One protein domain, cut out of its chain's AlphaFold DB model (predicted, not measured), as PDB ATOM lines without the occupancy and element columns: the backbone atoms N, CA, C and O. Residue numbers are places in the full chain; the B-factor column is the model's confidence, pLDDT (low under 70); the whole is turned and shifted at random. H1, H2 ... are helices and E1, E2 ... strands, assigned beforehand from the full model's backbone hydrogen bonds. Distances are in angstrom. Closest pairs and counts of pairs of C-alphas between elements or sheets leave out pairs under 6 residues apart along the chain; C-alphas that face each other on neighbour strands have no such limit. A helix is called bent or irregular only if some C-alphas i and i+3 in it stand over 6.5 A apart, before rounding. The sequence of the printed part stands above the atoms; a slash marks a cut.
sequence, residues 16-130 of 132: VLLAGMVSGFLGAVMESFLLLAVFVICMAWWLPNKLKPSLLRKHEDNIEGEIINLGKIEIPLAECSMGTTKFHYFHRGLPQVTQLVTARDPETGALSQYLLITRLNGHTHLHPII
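What this domain is: This is residues 16 to 130 of the 132 residues of an uncharacterized protein of Marinobacter halodurans (UniProt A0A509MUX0). What does the model look like? A long helical arm, H1a, sticks out with its residues 16 to 42 standing free, and its helix bends into a short arm, H1b, that packs on one face of a strongly twisted sheet of four strands, E3 to E6. A small hairpin, E1 and E2, lies at the far end of H1b. What is it built of? The printed part has 115 residues with one named helix and then six named strands, of mixed class; the larger sheet has the order E3, E4, E5, E6, all antiparallel. How large is its outline? It is extended, with a radius of gyration of the C-alphas of 23.4 A and spans of 87 by 25 by 20 A, and the helical arm makes much of the length.

Where its parts are: Where is the helix? By its hydrogen bonds H1 was assigned as one helix, residues 16 to 63, but it is bent: C-alphas 49 and 52 are 6.6 A apart. H1a, residues 16 to 49, begins with C-alpha 16 at (68.019, 77.928, 55.260) and is 48.9 A long; H1b, residues 52 to 63, is 16.7 A long. Where are the strands? E1 is residues 67 to 69, E2 is 74 to 76, and E3 is 86 to 91. E4, residues 94 to 104, is 31.2 A long, E5, residues 111 to 119, is 25.9 A long, and E6, residues 125 to 129, ends with C-alpha 129 at (89.005, 16.595, 32.572).

How they stand to each other: How does the helix stand to the sheet? H1a and H1b stand at a steep tilt of 36 degrees, only just past shallow. H1b is on the sheet at a height of 9.1 A, over E4 and E5, slantwise to the strands at 42 degrees to E5 on the local plane; its closest C-alphas to E5 are those of His 59 and Thr 118, 5.8 A apart. In H1b every O i to N i+4 pair is within hydrogen-bond range, in H1a 29 of 30. How are the strands joined? E3 to E6 form a meander, each strand the antiparallel neighbour of the one before, with N 88 and O 96 at 2.8 A, N 99 and O 116 at 3.0 A, and N 115 and O 127 at 2.8 A. In the hairpin of E1 and E2, N 68 and O 75 are 2.8 A apart.

The domain as a whole: How far does it reach? The C-alphas farthest apart are those of Val 16 and Glu 107, at 87.2 A. Is it unbroken and confident? The printed part has no cut and no long link. Its mean pLDDT is 83.5, with residues 65, 70, 72, 122 and 130 under 70.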
ATOM      1  N   VAL A  16      68.955  79.031  54.965       79.62
ATOM      2  CA  VAL A  16      68.019  77.928  55.260       79.62
ATOM      3  C   VAL A  16      67.882  76.964  54.076       79.62
ATOM      4  O   VAL A  16      67.821  75.754  54.270       79.62
ATOM      5  N   LEU A  17      67.880  77.487  52.846       79.25
ATOM      6  CA  LEU A  17      67.758  76.682  51.632       79.25
ATOM      7  C   LEU A  17      69.033  75.858  51.394       79.25
ATOM      8  O   LEU A  17      68.955  74.669  51.092       79.25
ATOM      9  N   LEU A  18      70.205  76.455  51.638       80.12
ATOM     10  CA  LEU A  18      71.493  75.753  51.606       80.12
ATOM     11  C   LEU A  18      71.583  74.661  52.683       80.12
ATOM     12  O   LEU A  18      71.986  73.538  52.385       80.12
ATOM     13  N   ALA A  19      71.167  74.958  53.917       78.94
ATOM     14  CA  ALA A  19      71.153  73.983  55.007       78.94
ATOM     15  C   ALA A  19      70.216  72.797  54.712       78.94
ATOM     16  O   ALA A  19      70.590  71.649  54.954       78.94
ATOM     17  N   GLY A  20      69.040  73.056  54.129       78.56
ATOM     18  CA  GLY A  20      68.105  72.014  53.701       78.56
ATOM     19  C   GLY A  20      68.689  71.088  52.629       78.56
ATOM     20  O   GLY A  20      68.567  69.870  52.742       78.56
ATOM     21  N   MET A  21      69.395  71.637  51.633       82.44
ATOM     22  CA  MET A  21      70.053  70.836  50.591       82.44
ATOM     23  C   MET A  21      71.184  69.963  51.152       82.44
ATOM     24  O   MET A  21      71.274  68.783  50.815       82.44
ATOM     25  N   VAL A  22      72.022  70.517  52.035       80.94
ATOM     26  CA  VAL A  22      73.121  69.768  52.673       80.94
ATOM     27  C   VAL A  22      72.574  68.664  53.581       80.94
ATOM     28  O   VAL A  22      73.061  67.536  53.536       80.94
ATOM     29  N   SER A  23      71.536  68.959  54.365       78.44
ATOM     30  CA  SER A  23      70.899  67.980  55.248       78.44
ATOM     31  C   SER A  23      70.202  66.861  54.472       78.44
ATOM     32  O   SER A  23      70.367  65.697  54.833       78.44
ATOM     33  N   GLY A  24      69.483  67.183  53.391       78.19
ATOM     34  CA  GLY A  24      68.852  66.183  52.527       78.19
ATOM     35  C   GLY A  24      69.875  65.278  51.836       78.19
ATOM     36  O   GLY A  24      69.690  64.063  51.789       78.19
ATOM     37  N   PHE A  25      70.992  65.849  51.372       80.44
ATOM     38  CA  PHE A  25      72.082  65.082  50.769       80.44
ATOM     39  C   PHE A  25      72.754  64.140  51.777       80.44
ATOM     40  O   PHE A  25      72.895  62.952  51.494       80.44
ATOM     41  N   LEU A  26      73.115  64.625  52.974       81.50
ATOM     42  CA  LEU A  26      73.673  63.759  54.021       81.50
ATOM     43  C   LEU A  26      72.689  62.661  54.439       81.50
ATOM     44  O   LEU A  26      73.109  61.522  54.630       81.50
ATOM     45  N   GLY A  27      71.398  62.984  54.559       83.94
ATOM     46  CA  GLY A  27      70.354  62.013  54.889       83.94
ATOM     47  C   GLY A  27      70.289  60.874  53.874       83.94
ATOM     48  O   GLY A  27      70.409  59.712  54.256       83.94
ATOM     49  N   ALA A  28      70.208  61.205  52.584       82.00
ATOM     50  CA  ALA A  28      70.155  60.212  51.510       82.00
ATOM     51  C   ALA A  28      71.419  59.335  51.450       82.00
ATOM     52  O   ALA A  28      71.338  58.125  51.223       82.00
ATOM     53  N   VAL A  29      72.594  59.929  51.682       84.00
ATOM     54  CA  VAL A  29      73.867  59.196  51.731       84.00
ATOM     55  C   VAL A  29      73.876  58.216  52.907       84.00
ATOM     56  O   VAL A  29      74.169  57.036  52.715       84.00
ATOM     57  N   MET A  30      73.507  58.668  54.107       84.00
ATOM     58  CA  MET A  30      73.481  57.822  55.304       84.00
ATOM     59  C   MET A  30      72.450  56.694  55.205       84.00
ATOM     60  O   MET A  30      72.749  55.563  55.586       84.00
ATOM     61  N   GLU A  31      71.270  56.970  54.652       86.25
ATOM     62  CA  GLU A  31      70.241  55.959  54.396       86.25
ATOM     63  C   GLU A  31      70.738  54.895  53.407       86.25
ATOM     64  O   GLU A  31      70.615  53.697  53.663       86.25
ATOM     65  N   SER A  32      71.401  55.323  52.329       86.25
ATOM     66  CA  SER A  32      72.001  54.413  51.345       86.25
ATOM     67  C   SER A  32      73.084  53.526  51.967       86.25
ATOM     68  O   SER A  32      73.123  52.321  51.711       86.25
ATOM     69  N   PHE A  33      73.943  54.091  52.824       87.62
ATOM     70  CA  PHE A  33      74.949  53.319  53.560       87.62
ATOM     71  C   PHE A  33      74.319  52.312  54.517       87.62
ATOM     72  O   PHE A  33      74.805  51.186  54.620       87.62
ATOM     73  N   LEU A  34      73.238  52.689  55.200       89.31
ATOM     74  CA  LEU A  34      72.553  51.806  56.134       89.31
ATOM     75  C   LEU A  34      71.895  50.632  55.400       89.31
ATOM     76  O   LEU A  34      72.071  49.486  55.809       89.31
ATOM     77  N   LEU A  35      71.228  50.889  54.271       89.50
ATOM     78  CA  LEU A  35      70.677  49.838  53.412       89.50
ATOM     79  C   LEU A  35      71.768  48.902  52.885       89.50
ATOM     80  O   LEU A  35      71.606  47.681  52.933       89.50
ATOM     81  N   LEU A  36      72.899  49.454  52.438       90.12
ATOM     82  CA  LEU A  36      74.038  48.657  51.987       90.12
ATOM     83  C   LEU A  36      74.606  47.795  53.123       90.12
ATOM     84  O   LEU A  36      74.872  46.612  52.920       90.12
ATOM     85  N   ALA A  37      74.762  48.356  54.323       89.19
ATOM     86  CA  ALA A  37      75.262  47.629  55.484       89.19
ATOM     87  C   ALA A  37      74.318  46.487  55.888       89.19
ATOM     88  O   ALA A  37      74.777  45.359  56.082       89.19
ATOM     89  N   VAL A  38      73.005  46.744  55.945       91.75
ATOM     90  CA  VAL A  38      72.003  45.700  56.203       91.75
ATOM     91  C   VAL A  38      72.082  44.617  55.131       91.75
ATOM     92  O   VAL A  38      72.148  43.439  55.473       91.75
ATOM     93  N   PHE A  39      72.161  44.987  53.852       89.19
ATOM     94  CA  PHE A  39      72.293  44.025  52.759       89.19
ATOM     95  C   PHE A  39      73.537  43.137  52.913       89.19
ATOM     96  O   PHE A  39      73.434  41.913  52.808       89.19
ATOM     97  N   VAL A  40      74.700  43.723  53.213       88.38
ATOM     98  CA  VAL A  40      75.949  42.973  53.415       88.38
ATOM     99  C   VAL A  40      75.829  42.014  54.599       88.38
ATOM    100  O   VAL A  40      76.212  40.854  54.467       88.38
ATOM    101  N   ILE A  41      75.257  42.450  55.725       90.56
ATOM    102  CA  ILE A  41      75.049  41.598  56.906       90.56
ATOM    103  C   ILE A  41      74.077  40.457  56.584       90.56
ATOM    104  O   ILE A  41      74.356  39.297  56.893       90.56
ATOM    105  N   CYS A  42      72.963  40.762  55.916       89.69
ATOM    106  CA  CYS A  42      71.989  39.763  55.486       89.69
ATOM    107  C   CYS A  42      72.626  38.726  54.557       89.69
ATOM    108  O   CYS A  42      72.430  37.530  54.763       89.69
ATOM    109  N   MET A  43      73.428  39.156  53.581       85.31
ATOM    110  CA  MET A  43      74.140  38.255  52.673       85.31
ATOM    111  C   MET A  43      75.198  37.429  53.406       85.31
ATOM    112  O   MET A  43      75.259  36.215  53.211       85.31
ATOM    113  N   ALA A  44      75.981  38.050  54.290       87.31
ATOM    114  CA  ALA A  44      76.998  37.378  55.094       87.31
ATOM    115  C   ALA A  44      76.401  36.327  56.037       87.31
ATOM    116  O   ALA A  44      77.051  35.325  56.314       87.31
ATOM    117  N   TRP A  45      75.162  36.517  56.498       90.00
ATOM    118  CA  TRP A  45      74.442  35.512  57.274       90.00
ATOM    119  C   TRP A  45      73.779  34.447  56.388       90.00
ATOM    120  O   TRP A  45      73.861  33.254  56.682       90.00
ATOM    121  N   TRP A  46      73.132  34.846  55.294       87.94
ATOM    122  CA  TRP A  46      72.349  33.948  54.445       87.94
ATOM    123  C   TRP A  46      73.216  32.988  53.617       87.94
ATOM    124  O   TRP A  46      72.916  31.792  53.552       87.94
ATOM    125  N   LEU A  47      74.315  33.476  53.028       85.44
ATOM    126  CA  LEU A  47      75.241  32.676  52.215       85.44
ATOM    127  C   LEU A  47      75.754  31.423  52.955       85.44
ATOM    128  O   LEU A  47      75.571  30.318  52.436       85.44
ATOM    129  N   PRO A  48      76.360  31.528  54.153       85.44
ATOM    130  CA  PRO A  48      76.870  30.360  54.864       85.44
ATOM    131  C   PRO A  48      75.771  29.524  55.528       85.44
ATOM    132  O   PRO A  48      75.902  28.304  55.557       85.44
ATOM    133  N   ASN A  49      74.694  30.136  56.041       87.44
ATOM    134  CA  ASN A  49      73.713  29.418  56.869       87.44
ATOM    135  C   ASN A  49      72.560  28.795  56.081       87.44
ATOM    136  O   ASN A  49      71.903  27.881  56.577       87.44
ATOM    137  N   LYS A  50      72.266  29.303  54.882       87.94
ATOM    138  CA  LYS A  50      71.145  28.828  54.059       87.94
ATOM    139  C   LYS A  50      71.623  28.328  52.708       87.94
ATOM    140  O   LYS A  50      71.342  27.186  52.353       87.94
ATOM    141  N   LEU A  51      72.375  29.149  51.978       86.94
ATOM    142  CA  LEU A  51      72.722  28.834  50.595       86.94
ATOM    143  C   LEU A  51      73.720  27.682  50.484       86.94
ATOM    144  O   LEU A  51      73.462  26.712  49.775       86.94
ATOM    145  N   LYS A  52      74.840  27.774  51.207       88.94
ATOM    146  CA  LYS A  52      75.876  26.739  51.225       88.94
ATOM    147  C   LYS A  52      75.328  25.350  51.590       88.94
ATOM    148  O   LYS A  52      75.539  24.438  50.792       88.94
ATOM    149  N   PRO A  53      74.624  25.152  52.722       90.50
ATOM    150  CA  PRO A  53      74.113  23.829  53.078       90.50
ATOM    151  C   PRO A  53      73.064  23.327  52.084       90.50
ATOM    152  O   PRO A  53      73.070  22.148  51.747       90.50
ATOM    153  N   SER A  54      72.210  24.208  51.552       90.12
ATOM    154  CA  SER A  54      71.231  23.816  50.534       90.12
ATOM    155  C   SER A  54      71.894  23.319  49.250       90.12
ATOM    156  O   SER A  54      71.412  22.356  48.659       90.12
ATOM    157  N   LEU A  55      72.977  23.963  48.804       88.94
ATOM    158  CA  LEU A  55      73.670  23.559  47.582       88.94
ATOM    159  C   LEU A  55      74.458  22.262  47.764       88.94
ATOM    160  O   LEU A  55      74.523  21.465  46.837       88.94
ATOM    161  N   LEU A  56      75.061  22.076  48.942       90.31
ATOM    162  CA  LEU A  56      75.768  20.844  49.287       90.31
ATOM    163  C   LEU A  56      74.804  19.660  49.333       90.31
ATOM    164  O   LEU A  56      75.063  18.659  48.683       90.31
ATOM    165  N   ARG A  57      73.648  19.820  49.983       89.94
ATOM    166  CA  ARG A  57      72.619  18.778  50.001       89.94
ATOM    167  C   ARG A  57      72.118  18.441  48.598       89.94
ATOM    168  O   ARG A  57      72.071  17.283  48.228       89.94
ATOM    169  N   LYS A  58      71.830  19.458  47.778       88.12
ATOM    170  CA  LYS A  58      71.443  19.255  46.374       88.12
ATOM    171  C   LYS A  58      72.523  18.511  45.576       88.12
ATOM    172  O   LYS A  58      72.205  17.758  44.665       88.12
ATOM    173  N   HIS A  59      73.794  18.772  45.871       89.12
ATOM    174  CA  HIS A  59      74.908  18.080  45.236       89.12
ATOM    175  C   HIS A  59      74.942  16.603  45.638       89.12
ATOM    176  O   HIS A  59      75.025  15.759  44.754       89.12
ATOM    177  N   GLU A  60      74.802  16.305  46.930       86.19
ATOM    178  CA  GLU A  60      74.723  14.936  47.461       86.19
ATOM    179  C   GLU A  60      73.521  14.172  46.879       86.19
ATOM    180  O   GLU A  60      73.711  13.104  46.302       86.19
ATOM    181  N   ASP A  61      72.322  14.766  46.909       85.69
ATOM    182  CA  ASP A  61      71.089  14.160  46.383       85.69
ATOM    183  C   ASP A  61      71.212  13.798  44.887       85.69
ATOM    184  O   ASP A  61      70.685  12.784  44.433       85.69
ATOM    185  N   ASN A  62      71.920  14.618  44.101       82.19
ATOM    186  CA  ASN A  62      72.138  14.346  42.679       82.19
ATOM    187  C   ASN A  62      73.190  13.249  42.444       82.19
ATOM    188  O   ASN A  62      73.120  12.555  41.436       82.19
ATOM    189  N   ILE A  63      74.164  13.081  43.344       81.44
ATOM    190  CA  ILE A  63      75.221  12.071  43.195       81.44
ATOM    191  C   ILE A  63      74.688  10.661  43.454       81.44
ATOM    192  O   ILE A  63      75.078   9.734  42.745       81.44
ATOM    193  N   GLU A  64      73.800  10.489  44.438       74.50
ATOM    194  CA  GLU A  64      73.308   9.166  44.855       74.50
ATOM    195  C   GLU A  64      72.574   8.390  43.744       74.50
ATOM    196  O   GLU A  64      72.469   7.167  43.823       74.50
ATOM    197  N   GLY A  65      72.103   9.067  42.691       68.44
ATOM    198  CA  GLY A  65      71.392   8.450  41.564       68.44
ATOM    199  C   GLY A  65      72.030   8.647  40.188       68.44
ATOM    200  O   GLY A  65      71.442   8.215  39.197       68.44
ATOM    201  N   GLU A  66      73.184   9.314  40.088       74.56
ATOM    202  CA  GLU A  66      73.813   9.601  38.795       74.56
ATOM    203  C   GLU A  66      74.777   8.486  38.341       74.56
ATOM    204  O   GLU A  66      75.427   7.793  39.128       74.56
ATOM    205  N   ILE A  67      74.880   8.325  37.020       78.38
ATOM    206  CA  ILE A  67      75.705   7.313  36.354       78.38
ATOM    207  C   ILE A  67      76.626   8.022  35.362       78.38
ATOM    208  O   ILE A  67      76.192   8.894  34.606       78.38
ATOM    209  N   ILE A  68      77.902   7.640  35.343       74.25
ATOM    210  CA  ILE A  68      78.860   8.096  34.337       74.25
ATOM    211  C   ILE A  68      78.774   7.154  33.142       74.25
ATOM    212  O   ILE A  68      79.097   5.973  33.247       74.25
ATOM    213  N   ASN A  69      78.365   7.687  31.993       73.25
ATOM    214  CA  ASN A  69      78.367   6.942  30.742       73.25
ATOM    215  C   ASN A  69      79.691   7.185  29.993       73.25
ATOM    216  O   ASN A  69      79.958   8.287  29.509       73.25
ATOM    217  N   LEU A  70      80.523   6.144  29.910       67.25
ATOM    218  CA  LEU A  70      81.804   6.105  29.192       67.25
ATOM    219  C   LEU A  70      81.642   5.555  27.760       67.25
ATOM    220  O   LEU A  70      82.547   4.938  27.197       67.25
ATOM    221  N   GLY A  71      80.465   5.728  27.159       70.62
ATOM    222  CA  GLY A  71      80.124   5.268  25.813       70.62
ATOM    223  C   GLY A  71      79.606   3.830  25.786       70.62
ATOM    224  O   GLY A  71      78.453   3.608  25.430       70.62
ATOM    225  N   LYS A  72      80.449   2.849  26.134       66.88
ATOM    226  CA  LYS A  72      80.055   1.420  26.188       66.88
ATOM    227  C   LYS A  72      79.804   0.898  27.601       66.88
ATOM    228  O   LYS A  72      79.236  -0.178  27.749       66.88
ATOM    229  N   ILE A  73      80.249   1.643  28.608       73.19
ATOM    230  CA  ILE A  73      80.216   1.242  30.011       73.19
ATOM    231  C   ILE A  73      79.500   2.334  30.792       73.19
ATOM    232  O   ILE A  73      79.778   3.522  30.625       73.19
ATOM    233  N   GLU A  74      78.581   1.913  31.647       80.00
ATOM    234  CA  GLU A  74      77.882   2.760  32.596       80.00
ATOM    235  C   GLU A  74      78.411   2.442  33.988       80.00
ATOM    236  O   GLU A  74      78.296   1.309  34.451       80.00
ATOM    237  N   ILE A  75      79.042   3.425  34.628       79.00
ATOM    238  CA  ILE A  75      79.620   3.268  35.964       79.00
ATOM    239  C   ILE A  75      78.800   4.114  36.939       79.00
ATOM    240  O   ILE A  75      78.738   5.340  36.769       79.00
ATOM    241  N   PRO A  76      78.163   3.506  37.954       81.38
ATOM    242  CA  PRO A  76      77.496   4.255  39.008       81.38
ATOM    243  C   PRO A  76      78.496   5.178  39.700       81.38
ATOM    244  O   PRO A  76      79.599   4.754  40.049       81.38
ATOM    245  N   LEU A  77      78.117   6.429  39.959       80.06
ATOM    246  CA  LEU A  77      79.006   7.358  40.664       80.06
ATOM    247  C   LEU A  77      79.438   6.838  42.038       80.06
ATOM    248  O   LEU A  77      80.563   7.103  42.449       80.06
ATOM    249  N   ALA A  78      78.588   6.048  42.699       75.62
ATOM    250  CA  ALA A  78      78.884   5.384  43.968       75.62
ATOM    251  C   ALA A  78      80.110   4.449  43.920       75.62
ATOM    252  O   ALA A  78      80.739   4.222  44.951       75.62
ATOM    253  N   GLU A  79      80.460   3.919  42.745       79.00
ATOM    254  CA  GLU A  79      81.624   3.041  42.552       79.00
ATOM    255  C   GLU A  79      82.897   3.820  42.180       79.00
ATOM    256  O   GLU A  79      84.002   3.272  42.187       79.00
ATOM    257  N   CYS A  80      82.768   5.113  41.880       83.75
ATOM    258  CA  CYS A  80      83.889   5.972  41.531       83.75
ATOM    259  C   CYS A  80      84.608   6.504  42.776       83.75
ATOM    260  O   CYS A  80      84.024   6.730  43.838       83.75
ATOM    261  N   SER A  81      85.901   6.796  42.627       86.31
ATOM    262  CA  SER A  81      86.646   7.486  43.676       86.31
ATOM    263  C   SER A  81      86.244   8.958  43.694       86.31
ATOM    264  O   SER A  81      86.515   9.703  42.750       86.31
ATOM    265  N   MET A  82      85.581   9.377  44.768       87.75
ATOM    266  CA  MET A  82      85.147  10.757  44.953       87.75
ATOM    267  C   MET A  82      86.172  11.553  45.761       87.75
ATOM    268  O   MET A  82      86.574  11.175  46.861       87.75
ATOM    269  N   GLY A  83      86.585  12.690  45.212       86.50
ATOM    270  CA  GLY A  83      87.425  13.667  45.890       86.50
ATOM    271  C   GLY A  83      86.636  14.557  46.851       86.50
ATOM    272  O   GLY A  83      85.429  14.419  47.049       86.50
ATOM    273  N   THR A  84      87.328  15.532  47.438       90.06
ATOM    274  CA  THR A  84      86.720  16.482  48.375       90.06
ATOM    275  C   THR A  84      85.777  17.455  47.668       90.06
ATOM    276  O   THR A  84      86.171  18.148  46.725       90.06
ATOM    277  N   THR A  85      84.561  17.580  48.192       91.31
ATOM    278  CA  THR A  85      83.572  18.571  47.762       91.31
ATOM    279  C   THR A  85      84.016  19.985  48.134       91.31
ATOM    280  O   THR A  85      84.362  20.272  49.282       91.31
ATOM    281  N   LYS A  86      83.996  20.905  47.165       91.12
ATOM    282  CA  LYS A  86      84.379  22.312  47.352       91.12
ATOM    283  C   LYS A  86      83.213  23.229  47.015       91.12
ATOM    284  O   LYS A  86      82.673  23.177  45.914       91.12
ATOM    285  N   PHE A  87      82.861  24.104  47.953       90.25
ATOM    286  CA  PHE A  87      81.880  25.163  47.732       90.25
ATOM    287  C   PHE A  87      82.579  26.451  47.296       90.25
ATOM    288  O   PHE A  87      83.506  26.916  47.962       90.25
ATOM    289  N   HIS A  88      82.090  27.060  46.223       89.56
ATOM    290  CA  HIS A  88      82.560  28.339  45.709       89.56
ATOM    291  C   HIS A  88      81.449  29.368  45.859       89.56
ATOM    292  O   HIS A  88      80.386  29.218  45.261       89.56
ATOM    293  N   TYR A  89      81.701  30.427  46.632       82.94
ATOM    294  CA  TYR A  89      80.737  31.521  46.803       82.94
ATOM    295  C   TYR A  89      80.513  32.292  45.498       82.94
ATOM    296  O   TYR A  89      79.385  32.665  45.193       82.94
ATOM    297  N   PHE A  90      81.582  32.491  44.723       81.19
ATOM    298  CA  PHE A  90      81.555  33.235  43.469       81.19
ATOM    299  C   PHE A  90      82.486  32.580  42.449       81.19
ATOM    300  O   PHE A  90      83.654  32.943  42.335       81.19
ATOM    301  N   HIS A  91      81.973  31.620  41.685       80.19
ATOM    302  CA  HIS A  91      82.663  31.127  40.497       80.19
ATOM    303  C   HIS A  91      81.882  31.568  39.262       80.19
ATOM    304  O   HIS A  91      80.714  31.223  39.102       80.19
ATOM    305  N   ARG A  92      82.509  32.385  38.406       75.81
ATOM    306  CA  ARG A  92      81.838  33.055  37.271       75.81
ATOM    307  C   ARG A  92      80.584  33.843  37.695       75.81
ATOM    308  O   ARG A  92      79.587  33.870  36.986       75.81
ATOM    309  N   GLY A  93      80.642  34.464  38.875       79.88
ATOM    310  CA  GLY A  93      79.565  35.295  39.420       79.88
ATOM    311  C   GLY A  93      78.429  34.535  40.112       79.88
ATOM    312  O   GLY A  93      77.538  35.184  40.652       79.88
ATOM    313  N   LEU A  94      78.456  33.196  40.145       83.94
ATOM    314  CA  LEU A  94      77.405  32.386  40.766       83.94
ATOM    315  C   LEU A  94      77.965  31.428  41.832       83.94
ATOM    316  O   LEU A  94      79.109  30.976  41.712       83.94
ATOM    317  N   PRO A  95      77.168  31.080  42.859       87.06
ATOM    318  CA  PRO A  95      77.540  30.054  43.821       87.06
ATOM    319  C   PRO A  95      77.452  28.671  43.176       87.06
ATOM    320  O   PRO A  95      76.466  28.350  42.501       87.06
ATOM    321  N   GLN A  96      78.464  27.839  43.403       91.00
ATOM    322  CA  GLN A  96      78.493  26.472  42.884       91.00
ATOM    323  C   GLN A  96      79.257  25.527  43.808       91.00
ATOM    324  O   GLN A  96      80.161  25.938  44.537       91.00
ATOM    325  N   VAL A  97      78.927  24.246  43.729       91.44
ATOM    326  CA  VAL A  97      79.672  23.155  44.354       91.44
ATOM    327  C   VAL A  97      80.391  22.385  43.260       91.44
ATOM    328  O   VAL A  97      79.824  22.132  42.200       91.44
ATOM    329  N   THR A  98      81.649  22.047  43.512       91.25
ATOM    330  CA  THR A  98      82.456  21.228  42.612       91.25
ATOM    331  C   THR A  98      83.023  20.033  43.351       91.25
ATOM    332  O   THR A  98      83.513  20.203  44.471       91.25
ATOM    333  N   GLN A  99      83.065  18.879  42.702       91.50
ATOM    334  CA  GLN A  99      83.713  17.687  43.235       91.50
ATOM    335  C   GLN A  99      84.452  16.959  42.117       91.50
ATOM    336  O   GLN A  99      83.946  16.835  41.004       91.50
ATOM    337  N   LEU A 100      85.677  16.527  42.409       90.69
ATOM    338  CA  LEU A 100      86.454  15.701  41.494       90.69
ATOM    339  C   LEU A 100      85.999  14.252  41.639       90.69
ATOM    340  O   LEU A 100      85.881  13.761  42.758       90.69
ATOM    341  N   VAL A 101      85.786  13.577  40.521       89.19
ATOM    342  CA  VAL A 101      85.439  12.162  40.466       89.19
ATOM    343  C   VAL A 101      86.414  11.471  39.544       89.19
ATOM    344  O   VAL A 101      86.621  11.903  38.413       89.19
ATOM    345  N   THR A 102      86.990  10.381  40.021       88.25
ATOM    346  CA  THR A 102      87.868   9.535  39.226       88.25
ATOM    347  C   THR A 102      87.165   8.210  38.992       88.25
ATOM    348  O   THR A 102      86.904   7.458  39.933       88.25
ATOM    349  N   ALA A 103      86.861   7.939  37.729       85.75
ATOM    350  CA  ALA A 103      86.343   6.661  37.274       85.75
ATOM    351  C   ALA A 103      87.508   5.802  36.771       85.75
ATOM    352  O   ALA A 103      88.424   6.304  36.112       85.75
ATOM    353  N   ARG A 104      87.474   4.506  37.080       83.62
ATOM    354  CA  ARG A 104      88.410   3.527  36.528       83.62
ATOM    355  C   ARG A 104      87.653   2.633  35.567       83.62
ATOM    356  O   ARG A 104      86.679   2.005  35.966       83.62
ATOM    357  N   ASP A 105      88.119   2.566  34.332       82.19
ATOM    358  CA  ASP A 105      87.591   1.631  33.351       82.19
ATOM    359  C   ASP A 105      87.911   0.189  33.804       82.19
ATOM    360  O   ASP A 105      89.086  -0.128  34.026       82.19
ATOM    361  N   PRO A 106      86.904  -0.682  33.989       77.94
ATOM    362  CA  PRO A 106      87.124  -2.063  34.409       77.94
ATOM    363  C   PRO A 106      87.770  -2.931  33.321       77.94
ATOM    364  O   PRO A 106      88.447  -3.901  33.661       77.94
ATOM    365  N   GLU A 107      87.595  -2.603  32.038       81.81
ATOM    366  CA  GLU A 107      88.143  -3.381  30.922       81.81
ATOM    367  C   GLU A 107      89.599  -3.006  30.637       81.81
ATOM    368  O   GLU A 107      90.451  -3.878  30.462       81.81
ATOM    369  N   THR A 108      89.903  -1.705  30.601       81.25
ATOM    370  CA  THR A 108      91.245  -1.214  30.240       81.25
ATOM    371  C   THR A 108      92.113  -0.866  31.449       81.25
ATOM    372  O   THR A 108      93.330  -0.733  31.329       81.25
ATOM    373  N   GLY A 109      91.508  -0.697  32.627       80.38
ATOM    374  CA  GLY A 109      92.179  -0.205  33.829       80.38
ATOM    375  C   GLY A 109      92.521   1.287  33.791       80.38
ATOM    376  O   GLY A 109      93.101   1.777  34.768       80.38
ATOM    377  N   ALA A 110      92.183   1.995  32.705       83.44
ATOM    378  CA  ALA A 110      92.472   3.410  32.511       83.44
ATOM    379  C   ALA A 110      91.699   4.282  33.508       83.44
ATOM    380  O   ALA A 110      90.550   4.004  33.853       83.44
ATOM    381  N   LEU A 111      92.338   5.355  33.974       83.75
ATOM    382  CA  LEU A 111      91.716   6.331  34.862       83.75
ATOM    383  C   LEU A 111      91.198   7.501  34.035       83.75
ATOM    384  O   LEU A 111      91.922   8.059  33.219       83.75
ATOM    385  N   SER A 112      89.947   7.876  34.268       85.38
ATOM    386  CA  SER A 112      89.325   9.063  33.691       85.38
ATOM    387  C   SER A 112      88.843   9.964  34.815       85.38
ATOM    388  O   SER A 112      88.196   9.506  35.758       85.38
ATOM    389  N   GLN A 113      89.175  11.249  34.732       88.06
ATOM    390  CA  GLN A 113      88.785  12.232  35.734       88.06
ATOM    391  C   GLN A 113      87.653  13.116  35.217       88.06
ATOM    392  O   GLN A 113      87.641  13.562  34.069       88.06
ATOM    393  N   TYR A 114      86.714  13.406  36.104       87.38
ATOM    394  CA  TYR A 114      85.536  14.211  35.848       87.38
ATOM    395  C   TYR A 114      85.369  15.245  36.950       87.38
ATOM    396  O   TYR A 114      85.587  14.977  38.129       87.38
ATOM    397  N   LEU A 115      84.939  16.439  36.570       88.25
ATOM    398  CA  LEU A 115      84.531  17.478  37.493       88.25
ATOM    399  C   LEU A 115      83.004  17.533  37.521       88.25
ATOM    400  O   LEU A 115      82.377  17.984  36.561       88.25
ATOM    401  N   LEU A 116      82.414  17.100  38.630       89.19
ATOM    402  CA  LEU A 116      81.010  17.354  38.924       89.19
ATOM    403  C   LEU A 116      80.845  18.815  39.314       89.19
ATOM    404  O   LEU A 116      81.557  19.311  40.193       89.19
ATOM    405  N   ILE A 117      79.889  19.499  38.694       89.19
ATOM    406  CA  ILE A 117      79.548  20.884  39.011       89.19
ATOM    407  C   ILE A 117      78.050  20.978  39.280       89.19
ATOM    408  O   ILE A 117      77.237  20.790  38.377       89.19
ATOM    409  N   THR A 118      77.681  21.354  40.501       88.69
ATOM    410  CA  THR A 118      76.294  21.647  40.880       88.69
ATOM    411  C   THR A 118      76.126  23.141  41.077       88.69
ATOM    412  O   THR A 118      76.832  23.774  41.864       88.69
ATOM    413  N   ARG A 119      75.168  23.720  40.358       86.06
ATOM    414  CA  ARG A 119      74.811  25.141  40.450       86.06
ATOM    415  C   ARG A 119      73.474  25.313  41.163       86.06
ATOM    416  O   ARG A 119      72.690  24.367  41.286       86.06
ATOM    417  N   LEU A 120      73.195  26.543  41.604       77.38
ATOM    418  CA  LEU A 120      71.900  26.903  42.200       77.38
ATOM    419  C   LEU A 120      70.734  26.485  41.305       77.38
ATOM    420  O   LEU A 120      69.823  25.784  41.744       77.38
ATOM    421  N   ASN A 121      70.833  26.842  40.028       71.75
ATOM    422  CA  ASN A 121      69.823  26.563  39.024       71.75
ATOM    423  C   ASN A 121      70.339  25.466  38.089       71.75
ATOM    424  O   ASN A 121      71.466  25.559  37.602       71.75
ATOM    425  N   GLY A 122      69.512  24.450  37.842       69.12
ATOM    426  CA  GLY A 122      69.830  23.338  36.941       69.12
ATOM    427  C   GLY A 122      70.312  22.062  37.635       69.12
ATOM    428  O   GLY A 122      70.329  21.975  38.867       69.12
ATOM    429  N   HIS A 123      70.658  21.075  36.808       72.50
ATOM    430  CA  HIS A 123      71.161  19.762  37.211       72.50
ATOM    431  C   HIS A 123      72.659  19.807  37.534       72.50
ATOM    432  O   HIS A 123      73.345  20.793  37.242       72.50
ATOM    433  N   THR A 124      73.163  18.752  38.174       78.31
ATOM    434  CA  THR A 124      74.606  18.541  38.271       78.31
ATOM    435  C   THR A 124      75.128  18.189  36.882       78.31
ATOM    436  O   THR A 124      74.496  17.451  36.134       78.31
ATOM    437  N   HIS A 125      76.253  18.784  36.501       81.00
ATOM    438  CA  HIS A 125      76.887  18.503  35.221       81.00
ATOM    439  C   HIS A 125      78.230  17.828  35.449       81.00
ATOM    440  O   HIS A 125      79.061  18.325  36.213       81.00
ATOM    441  N   LEU A 126      78.439  16.715  34.752       83.75
ATOM    442  CA  LEU A 126      79.706  16.008  34.691       83.75
ATOM    443  C   LEU A 126      80.553  16.598  33.554       83.75
ATOM    444  O   LEU A 126      80.147  16.578  32.392       83.75
ATOM    445  N   HIS A 127      81.728  17.130  33.879       84.25
ATOM    446  CA  HIS A 127      82.661  17.676  32.895       84.25
ATOM    447  C   HIS A 127      83.924  16.814  32.823       84.25
ATOM    448  O   HIS A 127      84.615  16.710  33.835       84.25
ATOM    449  N   PRO A 128      84.265  16.210  31.671       82.12
ATOM    450  CA  PRO A 128      85.509  15.461  31.541       82.12
ATOM    451  C   PRO A 128      86.713  16.394  31.705       82.12
ATOM    452  O   PRO A 128      86.756  17.478  31.116       82.12
ATOM    453  N   ILE A 129      87.689  15.964  32.498       81.81
ATOM    454  CA  ILE A 129      89.005  16.595  32.572       81.81
ATOM    455  C   ILE A 129      89.859  15.876  31.535       81.81
ATOM    456  O   ILE A 129      90.302  14.753  31.749       81.81
ATOM    457  N   ILE A 130      90.025  16.506  30.375       69.19
ATOM    458  CA  ILE A 130      90.941  16.006  29.356       69.19
ATOM    459  C   ILE A 130      92.350  16.308  29.872       69.19
ATOM    460  O   ILE A 130      92.752  17.471  29.923       69.19
TER     461      ILE A 130